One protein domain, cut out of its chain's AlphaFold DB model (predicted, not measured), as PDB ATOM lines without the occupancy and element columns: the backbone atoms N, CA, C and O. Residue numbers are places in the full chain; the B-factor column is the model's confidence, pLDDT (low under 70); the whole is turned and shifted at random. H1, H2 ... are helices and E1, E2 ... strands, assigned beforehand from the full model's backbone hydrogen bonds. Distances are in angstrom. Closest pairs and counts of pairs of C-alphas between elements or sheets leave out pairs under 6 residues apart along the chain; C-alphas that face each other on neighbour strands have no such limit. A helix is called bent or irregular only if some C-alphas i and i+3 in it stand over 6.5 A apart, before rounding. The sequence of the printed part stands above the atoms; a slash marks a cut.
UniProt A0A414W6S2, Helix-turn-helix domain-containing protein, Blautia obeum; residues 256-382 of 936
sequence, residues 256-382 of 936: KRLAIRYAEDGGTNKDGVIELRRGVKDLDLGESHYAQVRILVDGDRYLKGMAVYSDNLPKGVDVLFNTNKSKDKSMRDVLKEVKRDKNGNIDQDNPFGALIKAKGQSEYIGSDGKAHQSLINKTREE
ATOM      1  N   LYS A 256     186.795 221.839 231.029       94.44
ATOM      2  CA  LYS A 256     187.887 222.259 230.128       94.44
ATOM      3  C   LYS A 256     188.474 221.109 229.308       94.44
ATOM      4  O   LYS A 256     189.044 221.351 228.250       94.44
ATOM      5  N   ARG A 257     188.333 219.867 229.787       95.25
ATOM      6  CA  ARG A 257     188.770 218.650 229.080       95.25
ATOM      7  C   ARG A 257     187.771 218.210 228.006       95.25
ATOM      8  O   ARG A 257     188.093 217.318 227.220       95.25
ATOM      9  N   LEU A 258     186.572 218.802 227.989       96.31
ATOM     10  CA  LEU A 258     185.477 218.477 227.083       96.31
ATOM     11  C   LEU A 258     185.383 219.495 225.944       96.31
ATOM     12  O   LEU A 258     185.269 220.695 226.175       96.31
ATOM     13  N   ALA A 259     185.319 219.000 224.713       96.56
ATOM     14  CA  ALA A 259     184.881 219.770 223.557       96.56
ATOM     15  C   ALA A 259     183.580 219.196 222.984       96.56
ATOM     16  O   ALA A 259     183.292 218.004 223.116       96.56
ATOM     17  N   ILE A 260     182.798 220.046 222.319       96.50
ATOM     18  CA  ILE A 260     181.576 219.658 221.610       96.50
ATOM     19  C   ILE A 260     181.792 219.874 220.112       96.50
ATOM     20  O   ILE A 260     182.175 220.968 219.702       96.50
ATOM     21  N   ARG A 261     181.520 218.850 219.299       96.38
ATOM     22  CA  ARG A 261     181.384 218.982 217.843       96.38
ATOM     23  C   ARG A 261     179.901 219.152 217.520       96.38
ATOM     24  O   ARG A 261     179.136 218.193 217.637       96.38
ATOM     25  N   TYR A 262     179.509 220.372 217.160       96.00
ATOM     26  CA  TYR A 262     178.133 220.734 216.809       96.00
ATOM     27  C   TYR A 262     177.779 220.315 215.377       96.00
ATOM     28  O   TYR A 262     178.655 219.916 214.605       96.00
ATOM     29  N   ALA A 263     176.499 220.411 215.013       92.62
ATOM     30  CA  ALA A 263     175.991 220.033 213.696       92.62
ATOM     31  C   ALA A 263     176.758 220.714 212.551       92.62
ATOM     32  O   ALA A 263     177.174 220.048 211.602       92.62
ATOM     33  N   GLU A 264     177.017 222.016 212.682       94.06
ATOM     34  CA  GLU A 264     177.725 222.845 211.701       94.06
ATOM     35  C   GLU A 264     179.201 222.444 211.537       94.06
ATOM     36  O   GLU A 264     179.801 222.735 210.506       94.06
ATOM     37  N   ASP A 265     179.777 221.745 212.522       91.94
ATOM     38  CA  ASP A 265     181.152 221.220 212.500       91.94
ATOM     39  C   ASP A 265     181.211 219.728 212.116       91.94
ATOM     40  O   ASP A 265     182.235 219.067 212.300       91.94
ATOM     41  N   GLY A 266     180.102 219.160 211.630       90.19
ATOM     42  CA  GLY A 266     180.001 217.749 211.249       90.19
ATOM     43  C   GLY A 266     179.626 216.795 212.389       90.19
ATOM     44  O   GLY A 266     179.731 215.580 212.219       90.19
ATOM     45  N   GLY A 267     179.164 217.310 213.535       90.44
ATOM     46  CA  GLY A 267     178.733 216.518 214.695       90.44
ATOM     47  C   GLY A 267     177.605 215.530 214.387       90.44
ATOM     48  O   GLY A 267     177.593 214.423 214.923       90.44
ATOM     49  N   THR A 268     176.723 215.872 213.442       89.00
ATOM     50  CA  THR A 268     175.610 215.022 212.982       89.00
ATOM     51  C   THR A 268     176.071 213.663 212.447       89.00
ATOM     52  O   THR A 268     175.366 212.670 212.601       89.00
ATOM     53  N   ASN A 269     177.275 213.571 211.868       90.06
ATOM     54  CA  ASN A 269     177.784 212.319 211.297       90.06
ATOM     55  C   ASN A 269     178.112 211.255 212.351       90.06
ATOM     56  O   ASN A 269     178.183 210.072 212.025       90.06
ATOM     57  N   LYS A 270     178.321 211.675 213.603       93.25
ATOM     58  CA  LYS A 270     178.631 210.805 214.739       93.25
ATOM     59  C   LYS A 270     177.736 211.116 215.945       93.25
ATOM     60  O   LYS A 270     178.189 210.993 217.080       93.25
ATOM     61  N   ASP A 271     176.501 211.569 215.715       92.06
ATOM     62  CA  ASP A 271     175.602 212.028 216.784       92.06
ATOM     63  C   ASP A 271     175.471 210.985 217.907       92.06
ATOM     64  O   ASP A 271     175.129 209.828 217.659       92.06
ATOM     65  N   GLY A 272     175.781 211.390 219.142       90.69
ATOM     66  CA  GLY A 272     175.762 210.516 220.317       90.69
ATOM     67  C   GLY A 272     177.087 209.813 220.645       90.69
ATOM     68  O   GLY A 272     177.170 209.159 221.689       90.69
ATOM     69  N   VAL A 273     178.138 209.968 219.832       96.50
ATOM     70  CA  VAL A 273     179.470 209.400 220.109       96.50
ATOM     71  C   VAL A 273     180.321 210.314 220.988       96.50
ATOM     72  O   VAL A 273     180.415 211.527 220.776       96.50
ATOM     73  N   ILE A 274     180.991 209.695 221.958       97.50
ATOM     74  CA  ILE A 274     182.001 210.276 222.840       97.50
ATOM     75  C   ILE A 274     183.372 209.762 222.374       97.50
ATOM     76  O   ILE A 274     183.690 208.586 222.522       97.50
ATOM     77  N   GLU A 275     184.196 210.631 221.804       96.75
ATOM     78  CA  GLU A 275     185.560 210.306 221.385       96.75
ATOM     79  C   GLU A 275     186.523 210.580 222.554       96.75
ATOM     80  O   GLU A 275     186.595 211.703 223.053       96.75
ATOM     81  N   LEU A 276     187.235 209.545 223.015       97.12
ATOM     82  CA  LEU A 276     188.128 209.576 224.177       97.12
ATOM     83  C   LEU A 276     189.599 209.559 223.761       97.12
ATOM     84  O   LEU A 276     190.004 208.762 222.911       97.12
ATOM     85  N   ARG A 277     190.426 210.378 224.414       95.69
ATOM     86  CA  ARG A 277     191.879 210.348 224.224       95.69
ATOM     87  C   ARG A 277     192.465 209.056 224.788       95.69
ATOM     88  O   ARG A 277     192.274 208.722 225.957       95.69
ATOM     89  N   ARG A 278     193.231 208.346 223.963       92.69
ATOM     90  CA  ARG A 278     193.904 207.104 224.358       92.69
ATOM     91  C   ARG A 278     195.015 207.365 225.383       92.69
ATOM     92  O   ARG A 278     195.698 208.384 225.322       92.69
ATOM     93  N   GLY A 279     195.201 206.433 226.319       89.44
ATOM     94  CA  GLY A 279     196.256 206.492 227.343       89.44
ATOM     95  C   GLY A 279     195.948 207.383 228.554       89.44
ATOM     96  O   GLY A 279     196.750 207.449 229.485       89.44
ATOM     97  N   VAL A 280     194.786 208.042 228.583       93.31
ATOM     98  CA  VAL A 280     194.339 208.825 229.737       93.31
ATOM     99  C   VAL A 280     193.696 207.887 230.767       93.31
ATOM    100  O   VAL A 280     192.598 207.377 230.556       93.31
ATOM    101  N   LYS A 281     194.392 207.655 231.887       92.38
ATOM    102  CA  LYS A 281     194.053 206.612 232.877       92.38
ATOM    103  C   LYS A 281     192.635 206.708 233.451       92.38
ATOM    104  O   LYS A 281     192.013 205.684 233.707       92.38
ATOM    105  N   ASP A 282     192.121 207.916 233.672       93.25
ATOM    106  CA  ASP A 282     190.795 208.116 234.269       93.25
ATOM    107  C   ASP A 282     189.638 207.977 233.267       93.25
ATOM    108  O   ASP A 282     188.485 207.868 233.692       93.25
ATOM    109  N   LEU A 283     189.940 207.914 231.967       95.38
ATOM    110  CA  LEU A 283     189.004 207.705 230.857       95.38
ATOM    111  C   LEU A 283     189.149 206.318 230.209       95.38
ATOM    112  O   LEU A 283     188.577 206.066 229.151       95.38
ATOM    113  N   ASP A 284     189.913 205.420 230.829       92.44
ATOM    114  CA  ASP A 284     190.204 204.105 230.273       92.44
ATOM    115  C   ASP A 284     188.956 203.197 230.240       92.44
ATOM    116  O   ASP A 284     188.264 203.000 231.244       92.44
ATOM    117  N   LEU A 285     188.672 202.628 229.069       92.12
ATOM    118  CA  LEU A 285     187.655 201.606 228.852       92.12
ATOM    119  C   LEU A 285     188.181 200.195 229.175       92.12
ATOM    120  O   LEU A 285     187.406 199.241 229.109       92.12
ATOM    121  N   GLY A 286     189.443 200.036 229.573       88.62
ATOM    122  CA  GLY A 286     190.045 198.738 229.867       88.62
ATOM    123  C   GLY A 286     190.269 197.937 228.586       88.62
ATOM    124  O   GLY A 286     190.857 198.437 227.635       88.62
ATOM    125  N   GLU A 287     189.784 196.696 228.541       87.50
ATOM    126  CA  GLU A 287     189.940 195.824 227.362       87.50
ATOM    127  C   GLU A 287     188.941 196.129 226.230       87.50
ATOM    128  O   GLU A 287     189.022 195.521 225.169       87.50
ATOM    129  N   SER A 288     187.986 197.046 226.438       91.25
ATOM    130  CA  SER A 288     186.957 197.365 225.441       91.25
ATOM    131  C   SER A 288     187.420 198.445 224.462       91.25
ATOM    132  O   SER A 288     187.871 199.512 224.877       91.25
ATOM    133  N   HIS A 289     187.180 198.241 223.169       92.38
ATOM    134  CA  HIS A 289     187.344 199.279 222.146       92.38
ATOM    135  C   HIS A 289     186.218 200.318 222.185       92.38
ATOM    136  O   HIS A 289     186.431 201.500 221.899       92.38
ATOM    137  N   TYR A 290     185.020 199.874 222.569       94.81
ATOM    138  CA  TYR A 290     183.822 200.695 222.670       94.81
ATOM    139  C   TYR A 290     182.971 200.318 223.887       94.81
ATOM    140  O   TYR A 290     182.928 199.166 224.327       94.81
ATOM    141  N   ALA A 291     182.252 201.294 224.440       94.75
ATOM    142  CA  ALA A 291     181.333 201.068 225.555       94.75
ATOM    143  C   ALA A 291     180.207 202.106 225.594       94.75
ATOM    144  O   ALA A 291     180.404 203.266 225.243       94.75
ATOM    145  N   GLN A 292     179.028 201.730 226.098       94.81
ATOM    146  CA  GLN A 292     177.967 202.702 226.361       94.81
ATOM    147  C   GLN A 292     178.154 203.289 227.762       94.81
ATOM    148  O   GLN A 292     177.900 202.611 228.767       94.81
ATOM    149  N   VAL A 293     178.547 204.560 227.849       95.12
ATOM    150  CA  VAL A 293     179.036 205.160 229.101       95.12
ATOM    151  C   VAL A 293     178.199 206.343 229.575       95.12
ATOM    152  O   VAL A 293     177.391 206.924 228.840       95.12
ATOM    153  N   ARG A 294     178.386 206.690 230.848       93.88
ATOM    154  CA  ARG A 294     177.969 207.952 231.459       93.88
ATOM    155  C   ARG A 294     179.187 208.614 232.102       93.88
ATOM    156  O   ARG A 294     179.923 207.941 232.820       93.88
ATOM    157  N   ILE A 295     179.388 209.905 231.846       96.56
ATOM    158  CA  ILE A 295     180.492 210.696 232.419       96.56
ATOM    159  C   ILE A 295     179.886 211.946 233.048       96.56
ATOM    160  O   ILE A 295     179.237 212.715 232.340       96.56
ATOM    161  N   LEU A 296     180.051 212.128 234.360       95.94
ATOM    162  CA  LEU A 296     179.594 213.329 235.064       95.94
ATOM    163  C   LEU A 296     180.509 214.508 234.708       95.94
ATOM    164  O   LEU A 296     181.721 214.346 234.598       95.94
ATOM    165  N   VAL A 297     179.927 215.684 234.510       95.56
ATOM    166  CA  VAL A 297     180.596 216.915 234.084       95.56
ATOM    167  C   VAL A 297     180.014 218.070 234.888       95.56
ATOM    168  O   VAL A 297     178.796 218.174 235.030       95.56
ATOM    169  N   ASP A 298     180.876 218.950 235.392       90.19
ATOM    170  CA  ASP A 298     180.461 220.161 236.115       90.19
ATOM    171  C   ASP A 298     179.534 219.899 237.332       90.19
ATOM    172  O   ASP A 298     178.691 220.718 237.688       90.19
ATOM    173  N   GLY A 299     179.624 218.710 237.942       89.06
ATOM    174  CA  GLY A 299     178.885 218.296 239.143       89.06
ATOM    175  C   GLY A 299     177.394 217.976 238.956       89.06
ATOM    176  O   GLY A 299     176.845 217.186 239.724       89.06
ATOM    177  N   ASP A 300     176.727 218.535 237.943       91.06
ATOM    178  CA  ASP A 300     175.273 218.406 237.755       91.06
ATOM    179  C   ASP A 300     174.819 218.165 236.301       91.06
ATOM    180  O   ASP A 300     173.615 218.142 235.996       91.06
ATOM    181  N   ARG A 301     175.773 217.963 235.392       94.69
ATOM    182  CA  ARG A 301     175.545 217.577 233.998       94.69
ATOM    183  C   ARG A 301     176.277 216.282 233.688       94.69
ATOM    184  O   ARG A 301     177.188 215.885 234.400       94.69
ATOM    185  N   TYR A 302     175.877 215.572 232.642       95.81
ATOM    186  CA  TYR A 302     176.583 214.366 232.225       95.81
ATOM    187  C   TYR A 302     176.469 214.087 230.730       95.81
ATOM    188  O   TYR A 302     175.490 214.449 230.068       95.81
ATOM    189  N   LEU A 303     177.472 213.383 230.211       95.88
ATOM    190  CA  LEU A 303     177.500 212.830 228.863       95.88
ATOM    191  C   LEU A 303     176.788 211.476 228.831       95.88
ATOM    192  O   LEU A 303     177.058 210.596 229.650       95.88
ATOM    193  N   LYS A 304     175.894 211.297 227.856       93.94
ATOM    194  CA  LYS A 304     175.303 210.007 227.482       93.94
ATOM    195  C   LYS A 304     175.730 209.711 226.055       93.94
ATOM    196  O   LYS A 304     175.375 210.486 225.175       93.94
ATOM    197  N   GLY A 305     176.408 208.589 225.843       93.75
ATOM    198  CA  GLY A 305     176.797 208.198 224.496       93.75
ATOM    199  C   GLY A 305     177.573 206.892 224.424       93.75
ATOM    200  O   GLY A 305     177.822 206.246 225.452       93.75
ATOM    201  N   MET A 306     177.947 206.539 223.198       96.50
ATOM    202  CA  MET A 306     178.914 205.483 222.907       96.50
ATOM    203  C   MET A 306     180.320 206.061 222.959       96.50
ATOM    204  O   MET A 306     180.655 206.940 222.173       96.50
ATOM    205  N   ALA A 307     181.132 205.583 223.896       96.75
ATOM    206  CA  ALA A 307     182.539 205.923 223.974       96.75
ATOM    207  C   ALA A 307     183.366 205.053 223.031       96.75
ATOM    208  O   ALA A 307     183.201 203.833 223.035       96.75
ATOM    209  N   VAL A 308     184.262 205.692 222.283       95.94
ATOM    210  CA  VAL A 308     185.294 205.074 221.440       95.94
ATOM    211  C   VAL A 308     186.596 205.849 221.610       95.94
ATOM    212  O   VAL A 308     186.568 207.044 221.912       95.94
ATOM    213  N   TYR A 309     187.746 205.214 221.400       94.94
ATOM    214  CA  TYR A 309     189.014 205.947 221.397       94.94
ATOM    215  C   TYR A 309     189.217 206.732 220.097       94.94
ATOM    216  O   TYR A 309     188.872 206.264 219.015       94.94
ATOM    217  N   SER A 310     189.828 207.911 220.205       92.06
ATOM    218  CA  SER A 310     190.255 208.730 219.072       92.06
ATOM    219  C   SER A 310     191.619 209.349 219.347       92.06
ATOM    220  O   SER A 310     191.850 209.959 220.393       92.06
ATOM    221  N   ASP A 311     192.517 209.218 218.375       85.62
ATOM    222  CA  ASP A 311     193.855 209.810 218.429       85.62
ATOM    223  C   ASP A 311     193.865 211.244 217.843       85.62
ATOM    224  O   ASP A 311     194.803 212.011 218.056       85.62
ATOM    225  N   ASN A 312     192.767 211.657 217.195       87.06
ATOM    226  CA  ASN A 312     192.607 212.946 216.513       87.06
ATOM    227  C   ASN A 312     191.780 213.942 217.348       87.06
ATOM    228  O   ASN A 312     190.713 214.394 216.926       87.06
ATOM    229  N   LEU A 313     192.264 214.281 218.546       91.94
ATOM    230  CA  LEU A 313     191.605 215.228 219.458       91.94
ATOM    231  C   LEU A 313     192.419 216.522 219.639       91.94
ATOM    232  O   LEU A 313     193.641 216.432 219.812       91.94
ATOM    233  N   PRO A 314     191.777 217.713 219.683       91.00
ATOM    234  CA  PRO A 314     192.465 218.989 219.893       91.00
ATOM    235  C   PRO A 314     193.355 218.989 221.141       91.00
ATOM    236  O   PRO A 314     193.056 218.328 222.136       91.00
ATOM    237  N   LYS A 315     194.457 219.745 221.116       90.00
ATOM    238  CA  LYS A 315     195.373 219.836 222.263       90.00
ATOM    239  C   LYS A 315     194.628 220.357 223.501       90.00
ATOM    240  O   LYS A 315     193.944 221.371 223.421       90.00
ATOM    241  N   GLY A 316     194.784 219.673 224.635       87.88
ATOM    242  CA  GLY A 316     194.107 220.011 225.897       87.88
ATOM    243  C   GLY A 316     192.685 219.453 226.044       87.88
ATOM    244  O   GLY A 316     192.116 219.551 227.125       87.88
ATOM    245  N   VAL A 317     192.131 218.834 224.996       95.62
ATOM    246  CA  VAL A 317     190.842 218.132 225.033       95.62
ATOM    247  C   VAL A 317     191.093 216.641 225.214       95.62
ATOM    248  O   VAL A 317     191.836 216.047 224.433       95.62
ATOM    249  N   ASP A 318     190.447 216.021 226.195       96.44
ATOM    250  CA  ASP A 318     190.500 214.568 226.402       96.44
ATOM    251  C   ASP A 318     189.214 213.866 225.962       96.44
ATOM    252  O   ASP A 318     189.230 212.665 225.691       96.44
ATOM    253  N   VAL A 319     188.109 214.612 225.877       97.69
ATOM    254  CA  VAL A 319     186.792 214.106 225.494       97.69
ATOM    255  C   VAL A 319     186.176 215.023 224.445       97.69
ATOM    256  O   VAL A 319     186.024 216.219 224.679       97.69
ATOM    257  N   LEU A 320     185.768 214.471 223.305       97.38
ATOM    258  CA  LEU A 320     184.998 215.185 222.286       97.38
ATOM    259  C   LEU A 320     183.626 214.535 222.121       97.38
ATOM    260  O   LEU A 320     183.522 213.358 221.788       97.38
ATOM    261  N   PHE A 321     182.563 215.300 222.358       97.38
ATOM    262  CA  PHE A 321     181.195 214.820 222.199       97.38
ATOM    263  C   PHE A 321     180.581 215.322 220.893       97.38
ATOM    264  O   PHE A 321     180.585 216.522 220.620       97.38
ATOM    265  N   ASN A 322     180.040 214.401 220.101       96.12
ATOM    266  CA  ASN A 322     179.431 214.683 218.807       96.12
ATOM    267  C   ASN A 322     177.908 214.806 218.957       96.12
ATOM    268  O   ASN A 322     177.271 213.931 219.545       96.12
ATOM    269  N   THR A 323     177.328 215.894 218.441       93.00
ATOM    270  CA  THR A 323     175.895 216.195 218.582       93.00
ATOM    271  C   THR A 323     175.299 216.762 217.290       93.00
ATOM    272  O   THR A 323     175.940 217.550 216.599       93.00
ATOM    273  N   ASN A 324     174.040 216.433 216.996       88.88
ATOM    274  CA  ASN A 324     173.234 217.054 215.928       88.88
ATOM    275  C   ASN A 324     172.632 218.423 216.303       88.88
ATOM    276  O   ASN A 324     171.864 219.005 215.541       88.88
ATOM    277  N   LYS A 325     172.952 218.937 217.493       89.50
ATOM    278  CA  LYS A 325     172.546 220.275 217.946       89.50
ATOM    279  C   LYS A 325     173.389 221.353 217.266       89.50
ATOM    280  O   LYS A 325     174.582 221.143 217.052       89.50
ATOM    281  N   SER A 326     172.777 222.501 217.006       90.38
ATOM    282  CA  SER A 326     173.419 223.700 216.463       90.38
ATOM    283  C   SER A 326     174.216 224.488 217.511       90.38
ATOM    284  O   SER A 326     174.007 224.334 218.722       90.38
ATOM    285  N   LYS A 327     175.134 225.342 217.042       91.88
ATOM    286  CA  LYS A 327     176.036 226.168 217.875       91.88
ATOM    287  C   LYS A 327     175.334 227.227 218.725       91.88
ATOM    288  O   LYS A 327     175.935 227.750 219.659       91.88
ATOM    289  N   ASP A 328     174.072 227.537 218.435       90.50
ATOM    290  CA  ASP A 328     173.239 228.402 219.279       90.50
ATOM    291  C   ASP A 328     172.967 227.785 220.667       90.50
ATOM    292  O   ASP A 328     172.565 228.493 221.591       90.50
ATOM    293  N   LYS A 329     173.177 226.471 220.838       90.31
ATOM    294  CA  LYS A 329     173.046 225.777 222.124       90.31
ATOM    295  C   LYS A 329     174.354 225.795 222.902       90.31
ATOM    296  O   LYS A 329     175.397 225.363 222.411       90.31
ATOM    297  N   SER A 330     174.290 226.188 224.172       92.38
ATOM    298  CA  SER A 330     175.454 226.112 225.054       92.38
ATOM    299  C   SER A 330     175.870 224.655 225.296       92.38
ATOM    300  O   SER A 330     175.055 223.734 225.201       92.38
ATOM    301  N   MET A 331     177.127 224.424 225.688       91.19
ATOM    302  CA  MET A 331     177.595 223.087 226.079       91.19
ATOM    303  C   MET A 331     176.686 222.457 227.149       91.19
ATOM    304  O   MET A 331     176.345 221.279 227.060       91.19
ATOM    305  N   ARG A 332     176.231 223.235 228.140       92.00
ATOM    306  CA  ARG A 332     175.350 222.730 229.208       92.00
ATOM    307  C   ARG A 332     173.978 222.291 228.688       92.00
ATOM    308  O   ARG A 332     173.410 221.369 229.271       92.00
ATOM    309  N   ASP A 333     173.486 222.885 227.598       89.19
ATOM    310  CA  ASP A 333     172.243 222.478 226.922       89.19
ATOM    311  C   ASP A 333     172.429 221.224 226.064       89.19
ATOM    312  O   ASP A 333     171.464 220.511 225.766       89.19
ATOM    313  N   VAL A 334     173.663 220.940 225.635       91.31
ATOM    314  CA  VAL A 334     174.021 219.713 224.915       91.31
ATOM    315  C   VAL A 334     173.985 218.513 225.863       91.31
ATOM    316  O   VAL A 334     173.360 217.497 225.529       91.31
ATOM    317  N   LEU A 335     174.573 218.668 227.054       93.69
ATOM    318  CA  LEU A 335     174.656 217.656 228.109       93.69
ATOM    319  C   LEU A 335     173.292 217.304 228.724       93.69
ATOM    320  O   LEU A 335     172.302 218.024 228.602       93.69
ATOM    321  N   LYS A 336     173.224 216.155 229.404       93.31
ATOM    322  CA  LYS A 336     172.038 215.749 230.169       93.31
ATOM    323  C   LYS A 336     172.136 216.243 231.604       93.31
ATOM    324  O   LYS A 336     173.207 216.223 232.196       93.31
ATOM    325  N   GLU A 337     171.010 216.640 232.181       91.62
ATOM    326  CA  GLU A 337     170.935 216.967 233.605       91.62
ATOM    327  C   GLU A 337     170.899 215.700 234.451       91.62
ATOM    328  O   GLU A 337     170.190 214.743 234.111       91.62
ATOM    329  N   VAL A 338     171.623 215.711 235.570       88.44
ATOM    330  CA  VAL A 338     171.499 214.652 236.573       88.44
ATOM    331  C   VAL A 338     170.076 214.589 237.122       88.44
ATOM    332  O   VAL A 338     169.355 215.587 237.200       88.44
ATOM    333  N   LYS A 339     169.653 213.390 237.512       80.06
ATOM    334  CA  LYS A 339     168.370 213.190 238.169       80.06
ATOM    335  C   LYS A 339     168.385 213.842 239.543       80.06
ATOM    336  O   LYS A 339     169.345 213.699 240.296       80.06
ATOM    337  N   ARG A 340     167.301 214.553 239.843       79.88
ATOM    338  CA  ARG A 340     167.059 215.206 241.124       79.88
ATOM    339  C   ARG A 340     165.804 214.633 241.770       79.88
ATOM    340  O   ARG A 340     164.890 214.187 241.070       79.88
ATOM    341  N   ASP A 341     165.782 214.618 243.093       67.75
ATOM    342  CA  ASP A 341     164.581 214.337 243.868       67.75
ATOM    343  C   ASP A 341     163.605 215.530 243.830       67.75
ATOM    344  O   ASP A 341     163.879 216.573 243.228       67.75
ATOM    345  N   LYS A 342     162.433 215.383 244.461       65.00
ATOM    346  CA  LYS A 342     161.423 216.456 244.516       65.00
ATOM    347  C   LYS A 342     161.894 217.708 245.258       65.00
ATOM    348  O   LYS A 342     161.336 218.775 245.029       65.00
ATOM    349  N   ASN A 343     162.898 217.579 246.119       68.88
ATOM    350  CA  ASN A 343     163.457 218.677 246.903       68.88
ATOM    351  C   ASN A 343     164.570 219.410 246.134       68.88
ATOM    352  O   ASN A 343     165.161 220.350 246.657       68.88
ATOM    353  N   GLY A 344     164.862 218.989 244.898       74.56
ATOM    354  CA  GLY A 344     165.894 219.576 244.049       74.56
ATOM    355  C   GLY A 344     167.301 219.026 244.298       74.56
ATOM    356  O   GLY A 344     168.236 219.447 243.610       74.56
ATOM    357  N   ASN A 345     167.478 218.063 245.206       77.19
ATOM    358  CA  ASN A 345     168.781 217.458 245.485       77.19
ATOM    359  C   ASN A 345     169.115 216.389 244.445       77.19
ATOM    360  O   ASN A 345     168.228 215.714 243.931       77.19
ATOM    361  N   ILE A 346     170.398 216.207 244.134       79.19
ATOM    362  CA  ILE A 346     170.845 215.175 243.189       79.19
ATOM    363  C   ILE A 346     170.557 213.785 243.770       79.19
ATOM    364  O   ILE A 346     170.912 213.509 244.918       79.19
ATOM    365  N   ASP A 347     169.964 212.905 242.959       68.81
ATOM    366  CA  ASP A 347     169.770 211.493 243.288       68.81
ATOM    367  C   ASP A 347     171.140 210.823 243.463       68.81
ATOM    368  O   ASP A 347     171.851 210.564 242.493       68.81
ATOM    369  N   GLN A 348     171.512 210.568 244.717       69.94
ATOM    370  CA  GLN A 348     172.814 210.003 245.077       69.94
ATOM    371  C   GLN A 348     172.961 208.531 244.676       69.94
ATOM    372  O   GLN A 348     174.079 208.049 244.509       69.94
ATOM    373  N   ASP A 349     171.852 207.804 244.511       61.75
ATOM    374  CA  ASP A 349     171.886 206.385 244.149       61.75
ATOM    375  C   ASP A 349     171.856 206.184 242.627       61.75
ATOM    376  O   ASP A 349     172.352 205.175 242.122       61.75
ATOM    377  N   ASN A 350     171.231 207.103 241.886       69.69
ATOM    378  CA  ASN A 350     171.061 206.988 240.440       69.69
ATOM    379  C   ASN A 350     171.092 208.351 239.715       69.69
ATOM    380  O   ASN A 350     170.133 208.706 239.016       69.69
ATOM    381  N   PRO A 351     172.212 209.094 239.791       75.56
ATOM    382  CA  PRO A 351     172.305 210.448 239.235       75.56
ATOM    383  C   PRO A 351     172.139 210.476 237.710       75.56
ATOM    384  O   PRO A 351     171.631 211.446 237.155       75.56
ATOM    385  N   PHE A 352     172.481 209.397 237.004       80.50
ATOM    386  CA  PHE A 352     172.300 209.296 235.549       80.50
ATOM    387  C   PHE A 352     170.908 208.807 235.132       80.50
ATOM    388  O   PHE A 352     170.600 208.718 233.940       80.50
ATOM    389  N   GLY A 353     170.063 208.411 236.087       67.75
ATOM    390  CA  GLY A 353     168.793 207.760 235.795       67.75
ATOM    391  C   GLY A 353     168.952 206.461 234.994       67.75
ATOM    392  O   GLY A 353     168.018 206.074 234.291       67.75
ATOM    393  N   ALA A 354     170.099 205.783 235.051       67.81
ATOM    394  CA  ALA A 354     170.426 204.558 234.325       67.81
ATOM    395  C   ALA A 354     171.189 203.591 235.236       67.81
ATOM    396  O   ALA A 354     172.025 204.009 236.027       67.81
ATOM    397  N   LEU A 355     170.902 202.294 235.109       68.38
ATOM    398  CA  LEU A 355     171.629 201.276 235.858       68.38
ATOM    399  C   LEU A 355     173.049 201.162 235.289       68.38
ATOM    400  O   LEU A 355     173.206 200.883 234.100       68.38
ATOM    401  N   ILE A 356     174.052 201.370 236.137       70.94
ATOM    402  CA  ILE A 356     175.448 201.045 235.837       70.94
ATOM    403  C   ILE A 356     175.620 199.531 235.967       70.94
ATOM    404  O   ILE A 356     175.084 198.929 236.903       70.94
ATOM    405  N   LYS A 357     176.312 198.896 235.012       71.69
ATOM    406  CA  LYS A 357     176.510 197.441 235.056       71.69
ATOM    407  C   LYS A 357     177.398 197.057 236.240       71.69
ATOM    408  O   LYS A 357     178.161 197.873 236.760       71.69
ATOM    409  N   ALA A 358     177.322 195.798 236.665       61.72
ATOM    410  CA  ALA A 358     178.274 195.275 237.641       61.72
ATOM    411  C   ALA A 358     179.701 195.417 237.086       61.72
ATOM    412  O   ALA A 358     179.924 195.080 235.926       61.72
ATOM    413  N   LYS A 359     180.635 195.930 237.901       69.00
ATOM    414  CA  LYS A 359     182.000 196.308 237.480       69.00
ATOM    415  C   LYS A 359     182.058 197.374 236.371       69.00
ATOM    416  O   LYS A 359     183.078 197.537 235.721       69.00
ATOM    417  N   GLY A 360     180.973 198.128 236.169       70.50
ATOM    418  CA  GLY A 360     180.939 199.236 235.214       70.50
ATOM    419  C   GLY A 360     181.654 200.501 235.699       70.50
ATOM    420  O   GLY A 360     181.805 201.434 234.920       70.50
ATOM    421  N   GLN A 361     182.067 200.545 236.966       81.31
ATOM    422  CA  GLN A 361     182.980 201.545 237.519       81.31
ATOM    423  C   GLN A 361     184.322 200.868 237.784       81.31
ATOM    424  O   GLN A 361     184.353 199.747 238.296       81.31
ATOM    425  N   SER A 362     185.404 201.564 237.463       83.31
ATOM    426  CA  SER A 362     186.777 201.127 237.703       83.31
ATOM    427  C   SER A 362     187.529 202.147 238.556       83.31
ATOM    428  O   SER A 362     187.101 203.295 238.725       83.31
ATOM    429  N   GLU A 363     188.657 201.713 239.106       87.94
ATOM    430  CA  GLU A 363     189.631 202.570 239.775       87.94
ATOM    431  C   GLU A 363     190.955 202.506 239.008       87.94
ATOM    432  O   GLU A 363     191.255 201.505 238.357       87.94
ATOM    433  N   TYR A 364     191.742 203.574 239.076       89.50
ATOM    434  CA  TYR A 364     193.071 203.661 238.479       89.50
ATOM    435  C   TYR A 364     194.066 204.223 239.494       89.50
ATOM    436  O   TYR A 364     193.689 204.925 240.433       89.50
ATOM    437  N   ILE A 365     195.353 203.933 239.299       89.88
ATOM    438  CA  ILE A 365     196.413 204.515 240.125       89.88
ATOM    439  C   ILE A 365     196.820 205.873 239.551       89.88
ATOM    440  O   ILE A 365     197.353 205.963 238.431       89.88
ATOM    441  N   GLY A 366     196.544 206.916 240.331       85.94
ATOM    442  CA  GLY A 366     196.870 208.303 240.022       85.94
ATOM    443  C   GLY A 366     198.373 208.569 240.030       85.94
ATOM    444  O   GLY A 366     199.183 207.732 240.429       85.94
ATOM    445  N   SER A 367     198.767 209.760 239.584       87.88
ATOM    446  CA  SER A 367     200.165 210.213 239.662       87.88
ATOM    447  C   SER A 367     200.671 210.348 241.103       87.88
ATOM    448  O   SER A 367     201.875 210.363 241.324       87.88
ATOM    449  N   ASP A 368     199.762 210.427 242.074       89.56
ATOM    450  CA  ASP A 368     200.039 210.441 243.513       89.56
ATOM    451  C   ASP A 368     200.240 209.036 244.117       89.56
ATOM    452  O   ASP A 368     200.433 208.910 245.326       89.56
ATOM    453  N   GLY A 369     200.163 207.978 243.302       88.06
ATOM    454  CA  GLY A 369     200.290 206.590 243.746       88.06
ATOM    455  C   GLY A 369     199.064 206.040 244.483       88.06
ATOM    456  O   GLY A 369     199.118 204.912 244.968       88.06
ATOM    457  N   LYS A 370     197.958 206.793 244.570       89.94
ATOM    458  CA  LYS A 370     196.718 206.359 245.234       89.94
ATOM    459  C   LYS A 370     195.693 205.853 244.225       89.94
ATOM    460  O   LYS A 370     195.748 206.179 243.040       89.94
ATOM    461  N   ALA A 371     194.747 205.050 244.706       88.50
ATOM    462  CA  ALA A 371     193.600 204.621 243.917       88.50
ATOM    463  C   ALA A 371     192.582 205.767 243.791       88.50
ATOM    464  O   ALA A 371     192.124 206.315 244.794       88.50
ATOM    465  N   HIS A 372     192.217 206.100 242.555       90.25
ATOM    466  CA  HIS A 372     191.198 207.088 242.202       90.25
ATOM    467  C   HIS A 372     190.103 206.426 241.378       90.25
ATOM    468  O   HIS A 372     190.365 205.524 240.587       90.25
ATOM    469  N   GLN A 373     188.865 206.887 241.527       90.38
ATOM    470  CA  GLN A 373     187.753 206.396 240.718       90.38
ATOM    471  C   GLN A 373     187.840 206.954 239.289       90.38
ATOM    472  O   GLN A 373     188.065 208.148 239.094       90.38
ATOM    473  N   SER A 374     187.632 206.093 238.291       93.19
ATOM    474  CA  SER A 374     187.525 206.493 236.885       93.19
ATOM    475  C   SER A 374     186.277 207.351 236.633       93.19
ATOM    476  O   SER A 374     185.235 207.192 237.276       93.19
ATOM    477  N   LEU A 375     186.364 208.242 235.643       95.75
ATOM    478  CA  LEU A 375     185.239 209.033 235.141       95.75
ATOM    479  C   LEU A 375     184.230 208.183 234.344       95.75
ATOM    480  O   LEU A 375     183.077 208.588 234.160       95.75
ATOM    481  N   ILE A 376     184.645 207.003 233.874       94.94
ATOM    482  CA  ILE A 376     183.831 206.093 233.069       94.94
ATOM    483  C   ILE A 376     182.854 205.332 233.962       94.94
ATOM    484  O   ILE A 376     183.227 204.602 234.878       94.94
ATOM    485  N   ASN A 377     181.565 205.451 233.640       88.44
ATOM    486  CA  ASN A 377     180.514 204.634 234.232       88.44
ATOM    487  C   ASN A 377     179.826 203.840 233.120       88.44
ATOM    488  O   ASN A 377     178.949 204.355 232.418       88.44
ATOM    489  N   LYS A 378     180.236 202.585 232.933       86.56
ATOM    490  CA  LYS A 378     179.715 201.716 231.877       86.56
ATOM    491  C   LYS A 378     178.306 201.244 232.220       86.56
ATOM    492  O   LYS A 378     178.035 200.664 233.272       86.56
ATOM    493  N   THR A 379     177.389 201.466 231.293       82.38
ATOM    494  CA  THR A 379     176.073 200.816 231.306       82.38
ATOM    495  C   THR A 379     176.113 199.492 230.550       82.38
ATOM    496  O   THR A 379     175.369 198.580 230.909       82.38
ATOM    497  N   ARG A 380     176.993 199.403 229.542       85.06
ATOM    498  CA  ARG A 380     177.312 198.236 228.709       85.06
ATOM    499  C   ARG A 380     178.714 198.378 228.131       85.06
ATOM    500  O   ARG A 380     179.197 199.506 228.014       85.06
ATOM    501  N   GLU A 381     179.324 197.273 227.744       90.50
ATOM    502  CA  GLU A 381     180.640 197.227 227.107       90.50
ATOM    503  C   GLU A 381     180.702 196.153 226.018       90.50
ATOM    504  O   GLU A 381     179.797 195.327 225.916       90.50
ATOM    505  N   GLU A 382     181.749 196.208 225.193       90.50
ATOM    506  CA  GLU A 382     182.041 195.220 224.148       90.50
ATOM    507  C   GLU A 382     181.818 193.772 224.624       90.50
ATOM    508  O   GLU A 382     182.271 193.376 225.699       90.50
TER     509      GLU A 382
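What this domain is: This is residues 256 to 382 of the 936 residues of the protein "Helix-turn-helix domain-containing protein" of Blautia obeum (UniProt A0A414W6S2). The domain is one strongly twisted sheet of seven strands, with the long bent strands E3 and E4 nearest the middle, the pair E1 and E5 toward one edge and the hairpin of E6 and E7 at the other. Two one-turn helices sit by the sheet, H1 beside its strands and H2 over none of them, and the long loop of residues 335 to 360 reaches up to 26 A from the mean of the C-alphas. The printed part has 127 residues, with two named helices and seven named strands in the chain order E1 H1 E2 E3 E4 E5 H2 E6 E7; the sheet is mixed, in the order E1 E5 E2 E4 E3 E7 E6. The class is mostly strand, though under half of the residues are in named elements. The whole is compact, with a radius of gyration of the C-alphas of 14.7 A and spans of 41 by 40 by 28 A.

Where its parts are: E1, residues 258 to 261, begins at C-alpha 258 (185.477, 218.477, 227.083). H1 is residues 267 to 270 and E2 is residues 273 to 277, 13.1 A long. E3, residues 290 to 297, is 20.1 A long and bends by 53 degrees at residue 293. E4, residues 301 to 310, is 22.7 A long and bends by 78 degrees at residue 306. E5 is residues 319 to 322, H2 residues 331 to 334, and E6 residues 361 to 365, 14.0 A long. E7, residues 371 to 381, is 22.5 A long, bends by 74 degrees at residue 378 and ends at C-alpha 381 (180.640, 197.227, 227.107).

How they stand to each other: Edge strand E1 is parallel to E5, with N 259 and O 319 2.9 A apart. E5 is antiparallel to E2, with N 320 and O 275 at 2.9 A. E2 is parallel to E4, with N 274 and O 306 at 2.8 A. E3 and E4 form a hairpin, with N 297 and O 301 at 2.7 A. E7 is staggered: its residues 377 to 381 pair with E3, N 292 and O 380 at 2.9 A, and its residues 371 to 377 pair with E6, N 364 and O 372 at 2.8 A. E6 and E7 are a hairpin. H1 stands at the sheet's level, 2.7 A in height; its closest C-alpha pair with E5 is Gly 267 and Asn 322, 4.6 A. H2 is on the sheet at a height of 7.4 A; its closest C-alpha pair with E4 is Arg 332 and Arg 301, 7.0 A. H1 and H2 are too short for an O i to N i+4 pair; the one O i to N i+3 pair of each is within range.

The domain as a whole: The C-alphas of Asp 311 and Asn 343 are the two farthest apart, 42.6 A. The printed part has no cut. The links E2 to E3 and H2 to E6 are long, 12 and 26 residues; residues 336 to 337 in the latter pair antiparallel with residues 301 to 302 of E4. The mean pLDDT of the printed part is 88.5; residues 341 to 343, 347 to 350, 353 to 355 and 358 to 359 are under 70.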